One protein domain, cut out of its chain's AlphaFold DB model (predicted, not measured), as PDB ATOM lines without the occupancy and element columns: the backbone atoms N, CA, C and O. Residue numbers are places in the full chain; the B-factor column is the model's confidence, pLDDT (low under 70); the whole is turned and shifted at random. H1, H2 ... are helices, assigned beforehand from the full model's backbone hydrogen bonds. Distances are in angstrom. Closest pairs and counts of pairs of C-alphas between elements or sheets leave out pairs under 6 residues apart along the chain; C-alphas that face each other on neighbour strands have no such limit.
ATOM      1  N   LEU A 268      48.917 -17.954 -15.686       93.56
ATOM      2  CA  LEU A 268      48.124 -18.345 -14.517       93.56
ATOM      3  C   LEU A 268      46.763 -18.935 -14.886       93.56
ATOM      4  O   LEU A 268      46.296 -19.850 -14.211       93.56
ATOM      5  N   HIS A 269      46.141 -18.477 -15.975       92.69
ATOM      6  CA  HIS A 269      44.962 -19.148 -16.521       92.69
ATOM      7  C   HIS A 269      45.280 -20.603 -16.892       92.69
ATOM      8  O   HIS A 269      44.529 -21.510 -16.536       92.69
ATOM      9  N   GLY A 270      46.405 -20.834 -17.566       89.62
ATOM     10  CA  GLY A 270      46.895 -22.172 -17.880       89.62
ATOM     11  C   GLY A 270      47.164 -23.030 -16.641       89.62
ATOM     12  O   GLY A 270      46.639 -24.140 -16.528       89.62
ATOM     13  N   GLU A 271      47.880 -22.469 -15.664       90.19
ATOM     14  CA  GLU A 271      48.163 -23.106 -14.371       90.19
ATOM     15  C   GLU A 271      46.875 -23.529 -13.647       90.19
ATOM     16  O   GLU A 271      46.766 -24.653 -13.156       90.19
ATOM     17  N   SER A 272      45.846 -22.672 -13.656       91.50
ATOM     18  CA  SER A 272      44.559 -22.979 -13.024       91.50
ATOM     19  C   SER A 272      43.891 -24.219 -13.615       91.50
ATOM     20  O   SER A 272      43.292 -25.001 -12.883       91.50
ATOM     21  N   ARG A 273      44.029 -24.455 -14.928       90.62
ATOM     22  CA  ARG A 273      43.448 -25.632 -15.589       90.62
ATOM     23  C   ARG A 273      44.140 -26.910 -15.141       90.62
ATOM     24  O   ARG A 273      43.467 -27.917 -14.943       90.62
ATOM     25  N   MET A 274      45.458 -26.860 -14.953       87.56
ATOM     26  CA  MET A 274      46.213 -27.976 -14.388       87.56
ATOM     27  C   MET A 274      45.766 -28.251 -12.947       87.56
ATOM     28  O   MET A 274      45.402 -29.378 -12.626       87.56
ATOM     29  N   VAL A 275      45.697 -27.224 -12.101       88.38
ATOM     30  CA  VAL A 275      45.277 -27.371 -10.697       88.38
ATOM     31  C   VAL A 275      43.835 -27.874 -10.580       88.38
ATOM     32  O   VAL A 275      43.554 -28.778  -9.800       88.38
ATOM     33  N   PHE A 276      42.908 -27.352 -11.386       89.75
ATOM     34  CA  PHE A 276      41.501 -27.759 -11.340       89.75
ATOM     35  C   PHE A 276      41.272 -29.178 -11.863       89.75
ATOM     36  O   PHE A 276      40.341 -29.836 -11.402       89.75
ATOM     37  N   SER A 277      42.123 -29.672 -12.767       85.69
ATOM     38  CA  SER A 277      42.049 -31.064 -13.224       85.69
ATOM     39  C   SER A 277      42.348 -32.073 -12.108       85.69
ATOM     40  O   SER A 277      41.711 -33.121 -12.055       85.69
ATOM     41  N   MET A 278      43.241 -31.737 -11.165       80.31
ATOM     42  CA  MET A 278      43.567 -32.605 -10.024       80.31
ATOM     43  C   MET A 278      42.347 -32.828  -9.125       80.31
ATOM     44  O   MET A 278      42.074 -33.956  -8.727       80.31
ATOM     45  N   LEU A 279      41.566 -31.768  -8.883       80.50
ATOM     46  CA  LEU A 279      40.336 -31.849  -8.084       80.50
ATOM     47  C   LEU A 279      39.316 -32.815  -8.714       80.50
ATOM     48  O   LEU A 279      38.628 -33.542  -8.008       80.50
ATOM     49  N   GLN A 280      39.265 -32.867 -10.047       72.00
ATOM     50  CA  GLN A 280      38.327 -33.708 -10.794       72.00
ATOM     51  C   GLN A 280      38.787 -35.175 -10.917       72.00
ATOM     52  O   GLN A 280      37.951 -36.074 -11.016       72.00
ATOM     53  N   GLU A 281      40.098 -35.447 -10.918       63.41
ATOM     54  CA  GLU A 281      40.657 -36.802 -11.074       63.41
ATOM     55  C   GLU A 281      40.615 -37.641  -9.793       63.41
ATOM     56  O   GLU A 281      40.360 -38.853  -9.861       63.41
ATOM     57  N   ASP A 282      40.800 -37.017  -8.630       56.19
ATOM     58  CA  ASP A 282      40.728 -37.696  -7.330       56.19
ATOM     59  C   ASP A 282      39.312 -38.216  -7.028       56.19
ATOM     60  O   ASP A 282      39.147 -39.274  -6.411       56.19
ATOM     61  N   ALA A 283      38.278 -37.545  -7.547       49.88
ATOM     62  CA  ALA A 283      36.887 -37.981  -7.437       49.88
ATOM     63  C   ALA A 283      36.575 -39.251  -8.259       49.88
ATOM     64  O   ALA A 283      35.678 -40.017  -7.901       49.88
ATOM     65  N   LEU A 284      37.309 -39.497  -9.355       47.84
ATOM     66  CA  LEU A 284      37.029 -40.578 -10.313       47.84
ATOM     67  C   LEU A 284      37.898 -41.829 -10.109       47.84
ATOM     68  O   LEU A 284      37.455 -42.940 -10.400       47.84
ATOM     69  N   TRP A 292      36.523 -47.039   3.860       56.75
ATOM     70  CA  TRP A 292      35.608 -45.972   4.293       56.75
ATOM     71  C   TRP A 292      36.343 -44.736   4.851       56.75
ATOM     72  O   TRP A 292      35.813 -43.627   4.764       56.75
ATOM     73  N   GLN A 293      37.558 -44.927   5.381       57.59
ATOM     74  CA  GLN A 293      38.418 -43.877   5.934       57.59
ATOM     75  C   GLN A 293      39.001 -42.993   4.826       57.59
ATOM     76  O   GLN A 293      39.019 -41.776   4.978       57.59
ATOM     77  N   ASP A 294      39.356 -43.582   3.681       58.03
ATOM     78  CA  ASP A 294      39.868 -42.862   2.504       58.03
ATOM     79  C   ASP A 294      38.759 -42.055   1.800       58.03
ATOM     80  O   ASP A 294      38.998 -41.011   1.198       58.03
ATOM     81  N   ARG A 295      37.499 -42.501   1.923       61.00
ATOM     82  CA  ARG A 295      36.328 -41.826   1.333       61.00
ATOM     83  C   ARG A 295      35.816 -40.645   2.152       61.00
ATOM     84  O   ARG A 295      35.165 -39.763   1.595       61.00
ATOM     85  N   PHE A 296      36.038 -40.633   3.466       61.47
ATOM     86  CA  PHE A 296      35.550 -39.566   4.343       61.47
ATOM     87  C   PHE A 296      36.099 -38.166   3.987       61.47
ATOM     88  O   PHE A 296      35.280 -37.257   3.847       61.47
ATOM     89  N   PRO A 297      37.415 -37.957   3.758       61.84
ATOM     90  CA  PRO A 297      37.935 -36.649   3.350       61.84
ATOM     91  C   PRO A 297      37.426 -36.210   1.968       61.84
ATOM     92  O   PRO A 297      37.149 -35.028   1.776       61.84
ATOM     93  N   LEU A 298      37.202 -37.143   1.035       64.19
ATOM     94  CA  LEU A 298      36.620 -36.840  -0.281       64.19
ATOM     95  C   LEU A 298      35.163 -36.354  -0.187       64.19
ATOM     96  O   LEU A 298      34.720 -35.569  -1.017       64.19
ATOM     97  N   ARG A 299      34.406 -36.750   0.847       72.25
ATOM     98  CA  ARG A 299      33.030 -36.255   1.069       72.25
ATOM     99  C   ARG A 299      32.965 -34.808   1.564       72.25
ATOM    100  O   ARG A 299      31.893 -34.209   1.518       72.25
ATOM    101  N   LEU A 300      34.079 -34.272   2.061       81.25
ATOM    102  CA  LEU A 300      34.226 -32.877   2.487       81.25
ATOM    103  C   LEU A 300      35.004 -32.043   1.457       81.25
ATOM    104  O   LEU A 300      35.507 -30.969   1.793       81.25
ATOM    105  N   LEU A 301      35.128 -32.546   0.226       87.12
ATOM    106  CA  LEU A 301      35.614 -31.801  -0.924       87.12
ATOM    107  C   LEU A 301      34.415 -31.375  -1.781       87.12
ATOM    108  O   LEU A 301      33.654 -32.204  -2.274       87.12
ATOM    109  N   ASP A 302      34.249 -30.069  -1.945       89.75
ATOM    110  CA  ASP A 302      33.363 -29.470  -2.936       89.75
ATOM    111  C   ASP A 302      34.239 -28.834  -4.016       89.75
ATOM    112  O   ASP A 302      34.858 -27.788  -3.790       89.75
ATOM    113  N   ASP A 303      34.307 -29.478  -5.181       89.38
ATOM    114  CA  ASP A 303      35.157 -29.049  -6.290       89.38
ATOM    115  C   ASP A 303      34.842 -27.622  -6.731       89.38
ATOM    116  O   ASP A 303      35.750 -26.816  -6.914       89.38
ATOM    117  N   GLU A 304      33.562 -27.273  -6.870       91.75
ATOM    118  CA  GLU A 304      33.173 -25.952  -7.354       91.75
ATOM    119  C   GLU A 304      33.538 -24.862  -6.348       91.75
ATOM    120  O   GLU A 304      34.099 -23.832  -6.730       91.75
ATOM    121  N   ARG A 305      33.291 -25.094  -5.055       93.31
ATOM    122  CA  ARG A 305      33.702 -24.153  -4.004       93.31
ATOM    123  C   ARG A 305      35.212 -24.043  -3.894       93.31
ATOM    124  O   ARG A 305      35.712 -22.948  -3.660       93.31
ATOM    125  N   THR A 306      35.936 -25.143  -4.063       93.62
ATOM    126  CA  THR A 306      37.404 -25.153  -4.016       93.62
ATOM    127  C   THR A 306      37.990 -24.399  -5.204       93.62
ATOM    128  O   THR A 306      38.845 -23.534  -5.021       93.62
ATOM    129  N   GLN A 307      37.469 -24.635  -6.411       94.69
ATOM    130  CA  GLN A 307      37.829 -23.876  -7.607       94.69
ATOM    131  C   GLN A 307      37.520 -22.386  -7.435       94.69
ATOM    132  O   GLN A 307      38.361 -21.549  -7.750       94.69
ATOM    133  N   ALA A 308      36.345 -22.035  -6.902       95.44
ATOM    134  CA  ALA A 308      35.966 -20.644  -6.658       95.44
ATOM    135  C   ALA A 308      36.874 -19.967  -5.620       95.44
ATOM    136  O   ALA A 308      37.300 -18.830  -5.822       95.44
ATOM    137  N   LEU A 309      37.212 -20.676  -4.541       94.81
ATOM    138  CA  LEU A 309      38.118 -20.206  -3.495       94.81
ATOM    139  C   LEU A 309      39.526 -19.918  -4.041       94.81
ATOM    140  O   LEU A 309      40.131 -18.918  -3.657       94.81
ATOM    141  N   LEU A 310      40.023 -20.767  -4.945       94.31
ATOM    142  CA  LEU A 310      41.338 -20.639  -5.578       94.31
ATOM    143  C   LEU A 310      41.367 -19.655  -6.755       94.31
ATOM    144  O   LEU A 310      42.422 -19.110  -7.068       94.31
ATOM    145  N   ALA A 311      40.240 -19.420  -7.427       95.88
ATOM    146  CA  ALA A 311      40.206 -18.668  -8.679       95.88
ATOM    147  C   ALA A 311      40.878 -17.276  -8.614       95.88
ATOM    148  O   ALA A 311      41.641 -16.960  -9.531       95.88
ATOM    149  N   PRO A 312      40.701 -16.456  -7.554       95.31
ATOM    150  CA  PRO A 312      41.387 -15.165  -7.442       95.31
ATOM    151  C   PRO A 312      42.923 -15.259  -7.475       95.31
ATOM    152  O   PRO A 312      43.588 -14.351  -7.975       95.31
ATOM    153  N   THR A 313      43.498 -16.368  -7.002       93.00
ATOM    154  CA  THR A 313      44.947 -16.627  -7.031       93.00
ATOM    155  C   THR A 313      45.480 -16.830  -8.457       93.00
ATOM    156  O   THR A 313      46.674 -16.662  -8.694       93.00
ATOM    157  N   PHE A 314      44.607 -17.100  -9.433       94.00
ATOM    158  CA  PHE A 314      44.977 -17.271 -10.842       94.00
ATOM    159  C   PHE A 314      44.530 -16.122 -11.758       94.00
ATOM    160  O   PHE A 314      44.990 -16.038 -12.893       94.00
ATOM    161  N   THR A 315      43.670 -15.213 -11.290       95.25
ATOM    162  CA  THR A 315      43.179 -14.080 -12.101       95.25
ATOM    163  C   THR A 315      43.795 -12.732 -11.731       95.25
ATOM    164  O   THR A 315      43.677 -11.780 -12.506       95.25
ATOM    165  N   TRP A 316      44.493 -12.625 -10.593       95.00
ATOM    166  CA  TRP A 316      45.053 -11.353 -10.111       95.00
ATOM    167  C   TRP A 316      45.962 -10.663 -11.137       95.00
ATOM    168  O   TRP A 316      45.881  -9.444 -11.306       95.00
ATOM    169  N   ALA A 317      46.766 -11.434 -11.881       94.56
ATOM    170  CA  ALA A 317      47.704 -10.908 -12.874       94.56
ATOM    171  C   ALA A 317      47.008 -10.267 -14.087       94.56
ATOM    172  O   ALA A 317      47.628  -9.516 -14.837       94.56
ATOM    173  N   CYS A 318      45.716 -10.538 -14.281       94.19
ATOM    174  CA  CYS A 318      44.899  -9.934 -15.329       94.19
ATOM    175  C   CYS A 318      44.268  -8.596 -14.899       94.19
ATOM    176  O   CYS A 318      43.706  -7.884 -15.733       94.19
ATOM    177  N   SER A 319      44.316  -8.261 -13.605       94.94
ATOM    178  CA  SER A 319      43.590  -7.122 -13.040       94.94
ATOM    179  C   SER A 319      44.134  -5.769 -13.513       94.94
ATOM    180  O   SER A 319      45.330  -5.600 -13.760       94.94
ATOM    181  N   ALA A 320      43.252  -4.768 -13.606       95.81
ATOM    182  CA  ALA A 320      43.640  -3.415 -14.002       95.81
ATOM    183  C   ALA A 320      44.721  -2.794 -13.088       95.81
ATOM    184  O   ALA A 320      45.678  -2.258 -13.641       95.81
ATOM    185  N   PRO A 321      44.665  -2.908 -11.740       96.06
ATOM    186  CA  PRO A 321      45.723  -2.380 -10.875       96.06
ATOM    187  C   PRO A 321      47.107  -2.954 -11.190       96.06
ATOM    188  O   PRO A 321      48.071  -2.201 -11.299       96.06
ATOM    189  N   VAL A 322      47.204  -4.270 -11.409       96.56
ATOM    190  CA  VAL A 322      48.472  -4.918 -11.777       96.56
ATOM    191  C   VAL A 322      48.962  -4.405 -13.122       96.56
ATOM    192  O   VAL A 322      50.116  -4.007 -13.245       96.56
ATOM    193  N   ARG A 323      48.086  -4.346 -14.129       96.62
ATOM    194  CA  ARG A 323      48.455  -3.860 -15.466       96.62
ATOM    195  C   ARG A 323      48.906  -2.398 -15.453       96.62
ATOM    196  O   ARG A 323      49.841  -2.067 -16.174       96.62
ATOM    197  N   THR A 324      48.302  -1.551 -14.620       97.25
ATOM    198  CA  THR A 324      48.736  -0.160 -14.421       97.25
ATOM    199  C   THR A 324      50.140  -0.092 -13.829       97.25
ATOM    200  O   THR A 324      50.976   0.633 -14.361       97.25
ATOM    201  N   LEU A 325      50.430  -0.878 -12.783       96.88
ATOM    202  CA  LEU A 325      51.775  -0.937 -12.199       96.88
ATOM    203  C   LEU A 325      52.808  -1.398 -13.228       96.88
ATOM    204  O   LEU A 325      53.850  -0.770 -13.372       96.88
ATOM    205  N   LEU A 326      52.498  -2.443 -14.000       97.00
ATOM    206  CA  LEU A 326      53.387  -2.942 -15.050       97.00
ATOM    207  C   LEU A 326      53.620  -1.905 -16.160       97.00
ATOM    208  O   LEU A 326      54.748  -1.754 -16.619       97.00
ATOM    209  N   ALA A 327      52.586  -1.160 -16.567       96.31
ATOM    210  CA  ALA A 327      52.711  -0.080 -17.549       96.31
ATOM    211  C   ALA A 327      53.610   1.066 -17.057       96.31
ATOM    212  O   ALA A 327      54.287   1.711 -17.853       96.31
ATOM    213  N   GLN A 328      53.611   1.310 -15.746       95.75
ATOM    214  CA  GLN A 328      54.436   2.315 -15.073       95.75
ATOM    215  C   GLN A 328      55.803   1.774 -14.634       95.75
ATOM    216  O   GLN A 328      56.550   2.494 -13.977       95.75
ATOM    217  N   ASP A 329      56.117   0.518 -14.965       94.38
ATOM    218  CA  ASP A 329      57.322  -0.179 -14.521       94.38
ATOM    219  C   ASP A 329      57.514  -0.208 -12.993       94.38
ATOM    220  O   ASP A 329      58.621  -0.134 -12.463       94.38
ATOM    221  N   GLN A 330      56.415  -0.312 -12.254       95.00
ATOM    222  CA  GLN A 330      56.446  -0.431 -10.804       95.00
ATOM    223  C   GLN A 330      56.410  -1.901 -10.379       95.00
ATOM    224  O   GLN A 330      55.685  -2.704 -10.978       95.00
ATOM    225  N   PRO A 331      57.163  -2.288  -9.333       92.38
ATOM    226  CA  PRO A 331      57.139  -3.653  -8.825       92.38
ATOM    227  C   PRO A 331      55.729  -4.013  -8.359       92.38
ATOM    228  O   PRO A 331      55.095  -3.249  -7.631       92.38
ATOM    229  N   VAL A 332      55.243  -5.193  -8.746       93.62
ATOM    230  CA  VAL A 332      53.958  -5.687  -8.241       93.62
ATOM    231  C   VAL A 332      54.139  -6.144  -6.787       93.62
ATOM    232  O   VAL A 332      54.900  -7.088  -6.539       93.62
ATOM    233  N   PRO A 333      53.471  -5.512  -5.804       90.88
ATOM    234  CA  PRO A 333      53.599  -5.907  -4.410       90.88
ATOM    235  C   PRO A 333      52.859  -7.223  -4.148       90.88
ATOM    236  O   PRO A 333      51.801  -7.493  -4.717       90.88
ATOM    237  N   GLN A 334      53.379  -8.021  -3.214       88.81
ATOM    238  CA  GLN A 334      52.773  -9.301  -2.829       88.81
ATOM    239  C   GLN A 334      51.351  -9.147  -2.267       88.81
ATOM    240  O   GLN A 334      50.552 -10.071  -2.360       88.81
ATOM    241  N   THR A 335      51.007  -7.970  -1.741       89.25
ATOM    242  CA  THR A 335      49.665  -7.650  -1.236       89.25
ATOM    243  C   THR A 335      48.579  -7.658  -2.315       89.25
ATOM    244  O   THR A 335      47.406  -7.780  -1.975       89.25
ATOM    245  N   LEU A 336      48.941  -7.554  -3.600       90.19
ATOM    246  CA  LEU A 336      47.997  -7.682  -4.717       90.19
ATOM    247  C   LEU A 336      47.739  -9.133  -5.137       90.19
ATOM    248  O   LEU A 336      46.894  -9.358  -6.001       90.19
ATOM    249  N   ILE A 337      48.442 -10.107  -4.553       90.88
ATOM    250  CA  ILE A 337      48.243 -11.532  -4.824       90.88
ATOM    251  C   ILE A 337      47.262 -12.078  -3.777       90.88
ATOM    252  O   ILE A 337      47.619 -12.160  -2.598       90.88
ATOM    253  N   PRO A 338      46.025 -12.442  -4.163       90.56
ATOM    254  CA  PRO A 338      45.016 -12.886  -3.215       90.56
ATOM    255  C   PRO A 338      45.396 -14.218  -2.573       90.56
ATOM    256  O   PRO A 338      45.724 -15.186  -3.267       90.56
ATOM    257  N   LEU A 339      45.273 -14.272  -1.247       88.50
ATOM    258  CA  LEU A 339      45.333 -15.513  -0.486       88.50
ATOM    259  C   LEU A 339      43.919 -16.091  -0.323       88.50
ATOM    260  O   LEU A 339      42.986 -15.337  -0.016       88.50
ATOM    261  N   PRO A 340      43.737 -17.411  -0.495       89.56
ATOM    262  CA  PRO A 340      42.470 -18.073  -0.214       89.56
ATOM    263  C   PRO A 340      41.995 -17.834   1.228       89.56
ATOM    264  O   PRO A 340      42.727 -18.066   2.189       89.56
ATOM    265  N   GLN A 341      40.744 -17.400   1.403       88.62
ATOM    266  CA  GLN A 341      40.141 -17.232   2.729       88.62
ATOM    267  C   GLN A 341      39.625 -18.571   3.267       88.62
ATOM    268  O   GLN A 341      38.474 -18.953   3.048       88.62
ATOM    269  N   THR A 342      40.486 -19.289   3.981       88.38
ATOM    270  CA  THR A 342      40.212 -20.646   4.488       88.38
ATOM    271  C   THR A 342      39.581 -20.672   5.884       88.38
ATOM    272  O   THR A 342      39.094 -21.708   6.325       88.38
ATOM    273  N   ALA A 343      39.512 -19.529   6.572       88.00
ATOM    274  CA  ALA A 343      38.816 -19.369   7.848       88.00
ATOM    275  C   ALA A 343      37.386 -18.834   7.631       88.00
ATOM    276  O   ALA A 343      37.069 -17.705   8.003       88.00
ATOM    277  N   SER A 344      36.522 -19.622   6.982       89.06
ATOM    278  CA  SER A 344      35.134 -19.228   6.690       89.06
ATOM    279  C   SER A 344      34.123 -20.329   7.014       89.06
ATOM    280  O   SER A 344      34.455 -21.513   7.030       89.06
ATOM    281  N   VAL A 345      32.854 -19.945   7.212       90.06
ATOM    282  CA  VAL A 345      31.746 -20.896   7.430       90.06
ATOM    283  C   VAL A 345      31.637 -21.892   6.276       90.06
ATOM    284  O   VAL A 345      31.341 -23.060   6.512       90.06
ATOM    285  N   ALA A 346      31.944 -21.479   5.041       89.19
ATOM    286  CA  ALA A 346      31.931 -22.350   3.864       89.19
ATOM    287  C   ALA A 346      32.935 -23.520   3.951       89.19
ATOM    288  O   ALA A 346      32.751 -24.528   3.273       89.19
ATOM    289  N   CYS A 347      33.962 -23.424   4.802       92.38
ATOM    290  CA  CYS A 347      34.957 -24.481   4.975       92.38
ATOM    291  C   CYS A 347      34.487 -25.646   5.852       92.38
ATOM    292  O   CYS A 347      35.139 -26.678   5.851       92.38
ATOM    293  N   ILE A 348      33.357 -25.550   6.563       91.25
ATOM    294  CA  ILE A 348      32.831 -26.697   7.332       91.25
ATOM    295  C   ILE A 348      32.382 -27.819   6.378       91.25
ATOM    296  O   ILE A 348      32.707 -28.984   6.594       91.25
ATOM    297  N   ALA A 349      31.674 -27.474   5.299       90.62
ATOM    298  CA  ALA A 349      31.227 -28.414   4.271       90.62
ATOM    299  C   ALA A 349      32.257 -28.637   3.145       90.62
ATOM    300  O   ALA A 349      32.068 -29.545   2.341       90.62
ATOM    301  N   ASN A 350      33.327 -27.833   3.096       92.62
ATOM    302  CA  ASN A 350      34.437 -27.944   2.140       92.62
ATOM    303  C   ASN A 350      35.806 -27.999   2.851       92.62
ATOM    304  O   ASN A 350      36.751 -27.300   2.475       92.62
ATOM    305  N   ALA A 351      35.905 -28.764   3.940       90.44
ATOM    306  CA  ALA A 351      37.088 -28.762   4.803       90.44
ATOM    307  C   ALA A 351      38.351 -29.206   4.053       90.44
ATOM    308  O   ALA A 351      39.401 -28.577   4.186       90.44
ATOM    309  N   THR A 352      38.232 -30.236   3.213       88.44
ATOM    310  CA  THR A 352      39.341 -30.748   2.399       88.44
ATOM    311  C   THR A 352      39.778 -29.715   1.365       88.44
ATOM    312  O   THR A 352      40.968 -29.442   1.237       88.44
ATOM    313  N   GLY A 353      38.827 -29.063   0.691       89.38
ATOM    314  CA  GLY A 353      39.123 -28.001  -0.270       89.38
ATOM    315  C   GLY A 353      39.818 -26.789   0.351       89.38
ATOM    316  O   GLY A 353      40.788 -26.274  -0.203       89.38
ATOM    317  N   CYS A 354      39.379 -26.353   1.535       92.19
ATOM    318  CA  CYS A 354      40.030 -25.256   2.253       92.19
ATOM    319  C   CYS A 354      41.424 -25.636   2.771       92.19
ATOM    320  O   CYS A 354      42.323 -24.797   2.750       92.19
ATOM    321  N   LEU A 355      41.634 -26.891   3.187       89.31
ATOM    322  CA  LEU A 355      42.963 -27.384   3.546       89.31
ATOM    323  C   LEU A 355      43.905 -27.364   2.333       89.31
ATOM    324  O   LEU A 355      44.997 -26.807   2.431       89.31
ATOM    325  N   LEU A 356      43.469 -27.890   1.183       86.81
ATOM    326  CA  LEU A 356      44.242 -27.852  -0.066       86.81
ATOM    327  C   LEU A 356      44.610 -26.414  -0.457       86.81
ATOM    328  O   LEU A 356      45.778 -26.126  -0.719       86.81
ATOM    329  N   ALA A 357      43.647 -25.493  -0.395       88.50
ATOM    330  CA  ALA A 357      43.881 -24.085  -0.696       88.50
ATOM    331  C   ALA A 357      44.850 -23.400   0.287       88.50
ATOM    332  O   ALA A 357      45.508 -22.430  -0.078       88.50
ATOM    333  N   SER A 358      44.968 -23.898   1.523       84.88
ATOM    334  CA  SER A 358      45.881 -23.337   2.529       84.88
ATOM    335  C   SER A 358      47.349 -23.742   2.347       84.88
ATOM    336  O   SER A 358      48.235 -23.066   2.868       84.88
ATOM    337  N   VAL A 359      47.632 -24.821   1.613       77.50
ATOM    338  CA  VAL A 359      49.004 -25.321   1.405       77.50
ATOM    339  C   VAL A 359      49.563 -24.974   0.024       77.50
ATOM    340  O   VAL A 359      50.778 -24.954  -0.165       77.50
ATOM    341  N   SER A 360      48.702 -24.644  -0.942       66.38
ATOM    342  CA  SER A 360      49.088 -24.314  -2.315       66.38
ATOM    343  C   SER A 360      49.454 -22.832  -2.477       66.38
ATOM    344  O   SER A 360      48.640 -22.033  -2.942       66.38
ATOM    345  N   HIS A 361      50.691 -22.460  -2.135       70.50
ATOM    346  CA  HIS A 361      51.185 -21.085  -2.302       70.50
ATOM    347  C   HIS A 361      52.479 -21.010  -3.129       70.50
ATOM    348  O   HIS A 361      53.557 -20.797  -2.566       70.50
ATOM    349  N   PRO A 362      52.417 -21.167  -4.465       75.69
ATOM    350  CA  PRO A 362      53.556 -20.852  -5.322       75.69
ATOM    351  C   PRO A 362      53.962 -19.377  -5.181       75.69
ATOM    352  O   PRO A 362      53.110 -18.499  -5.024       75.69
ATOM    353  N   ASP A 363      55.262 -19.084  -5.273       85.00
ATOM    354  CA  ASP A 363      55.801 -17.717  -5.189       85.00
ATOM    355  C   ASP A 363      55.555 -16.940  -6.498       85.00
ATOM    356  O   ASP A 363      56.465 -16.611  -7.265       85.00
ATOM    357  N   TYR A 364      54.281 -16.655  -6.780       90.69
ATOM    358  CA  TYR A 364      53.852 -15.917  -7.967       90.69
ATOM    359  C   TYR A 364      54.427 -14.500  -8.032       90.69
ATOM    360  O   TYR A 364      54.660 -13.985  -9.127       90.69
ATOM    361  N   ALA A 365      54.734 -13.894  -6.882       89.38
ATOM    362  CA  ALA A 365      55.397 -12.597  -6.834       89.38
ATOM    363  C   ALA A 365      56.801 -12.675  -7.454       89.38
ATOM    364  O   ALA A 365      57.196 -11.795  -8.216       89.38
ATOM    365  N   ASN A 366      57.555 -13.738  -7.167       91.50
ATOM    366  CA  ASN A 366      58.872 -13.965  -7.758       91.50
ATOM    367  C   ASN A 366      58.802 -14.195  -9.264       91.50
ATOM    368  O   ASN A 366      59.563 -13.579 -10.009       91.50
ATOM    369  N   TYR A 367      57.854 -15.010  -9.726       93.69
ATOM    370  CA  TYR A 367      57.648 -15.202 -11.160       93.69
ATOM    371  C   TYR A 367      57.286 -13.887 -11.865       93.69
ATOM    372  O   TYR A 367      57.826 -13.601 -12.932       93.69
ATOM    373  N   GLN A 368      56.461 -13.035 -11.248       95.06
ATOM    374  CA  GLN A 368      56.132 -11.724 -11.810       95.06
ATOM    375  C   GLN A 368      57.355 -10.801 -11.855       95.06
ATOM    376  O   GLN A 368      57.593 -10.163 -12.881       95.06
ATOM    377  N   ARG A 369      58.175 -10.772 -10.794       94.62
ATOM    378  CA  ARG A 369      59.434 -10.008 -10.776       94.62
ATOM    379  C   ARG A 369      60.386 -10.449 -11.886       94.62
ATOM    380  O   ARG A 369      60.939  -9.598 -12.567       94.62
TER     381      ARG A 369
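What this domain is: This is residues 268 to 284 and 292 to 369 of the 392 residues of an uncharacterized protein of Xanthomonas citri pv. malvacearum str. GSPB2388 (UniProt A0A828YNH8). What shape do these atoms make? They make a rod: H1 and H3 lie side by side, running opposite ways, with H2 toward one end of the rod and H4 toward the other. Residues 328 to 350, with no named element, fold back from H4 along H3 to H5, which packs on residues 303 to 310 of H3. What builds it, and how compactly? The printed part has 95 residues with six named helices, H1 to H6 in chain order, and no named strand: all helix, only just loose, close to compact, with a radius of gyration of the C-alphas of 15.4 A and spans of 55 by 26 by 19 A.

Where its parts are: Where do the first helices lie? H1, residues 268 to 284, begins at C-alpha (48.124, -18.345, -14.517) and is 25.2 A long; H2 is residues 292 to 298. H3, residues 303 to 318, is 23.3 A long. Which follow? H4 is residues 320 to 327, H5 is 351 to 359, and H6 is 364 to 369, ending at C-alpha (59.434, -10.008, -10.776).

How they stand to each other: What does H3 touch? H1 touches it at a shallow tilt of 11 degrees, opposite ways; their closest C-alphas, of Leu 268 and Phe 314, are 5.0 A apart. H5 touches residues 303 to 310 of H3 alone, at a shallow tilt of 28 degrees, the same way, with C-alphas of Thr 306 and Gly 353 closest at 5.0 A. H3 has a kink of 38 degrees near residue 310. Where are the others? H2 and H5 are close but not clearly touching, their closest C-alphas, of Pro 297 and Thr 352, being 6.1 A apart; H4 touches no helix, and H3 and H6 are near each other. Are the backbones whole? In H4, H5 and H6 every O i to N i+4 pair is within hydrogen-bond range, against 9 of 13 in H1, 7 of 12 in H3 and 1 of 3 in H2, where 2 of 4 O i to N i+3 pairs are.

The domain as a whole: How far does it reach? The two C-alphas farthest apart, of Trp 292 and Gln 328, are 55.3 A apart. Where is it cut or uncertain? Residues 285 to 291 are not printed, C-alphas 284 and 292 being 15.6 A apart; H4 to H5 is a long link, and pLDDT is under 70 at residues 281 to 284, 292 to 298 and 360.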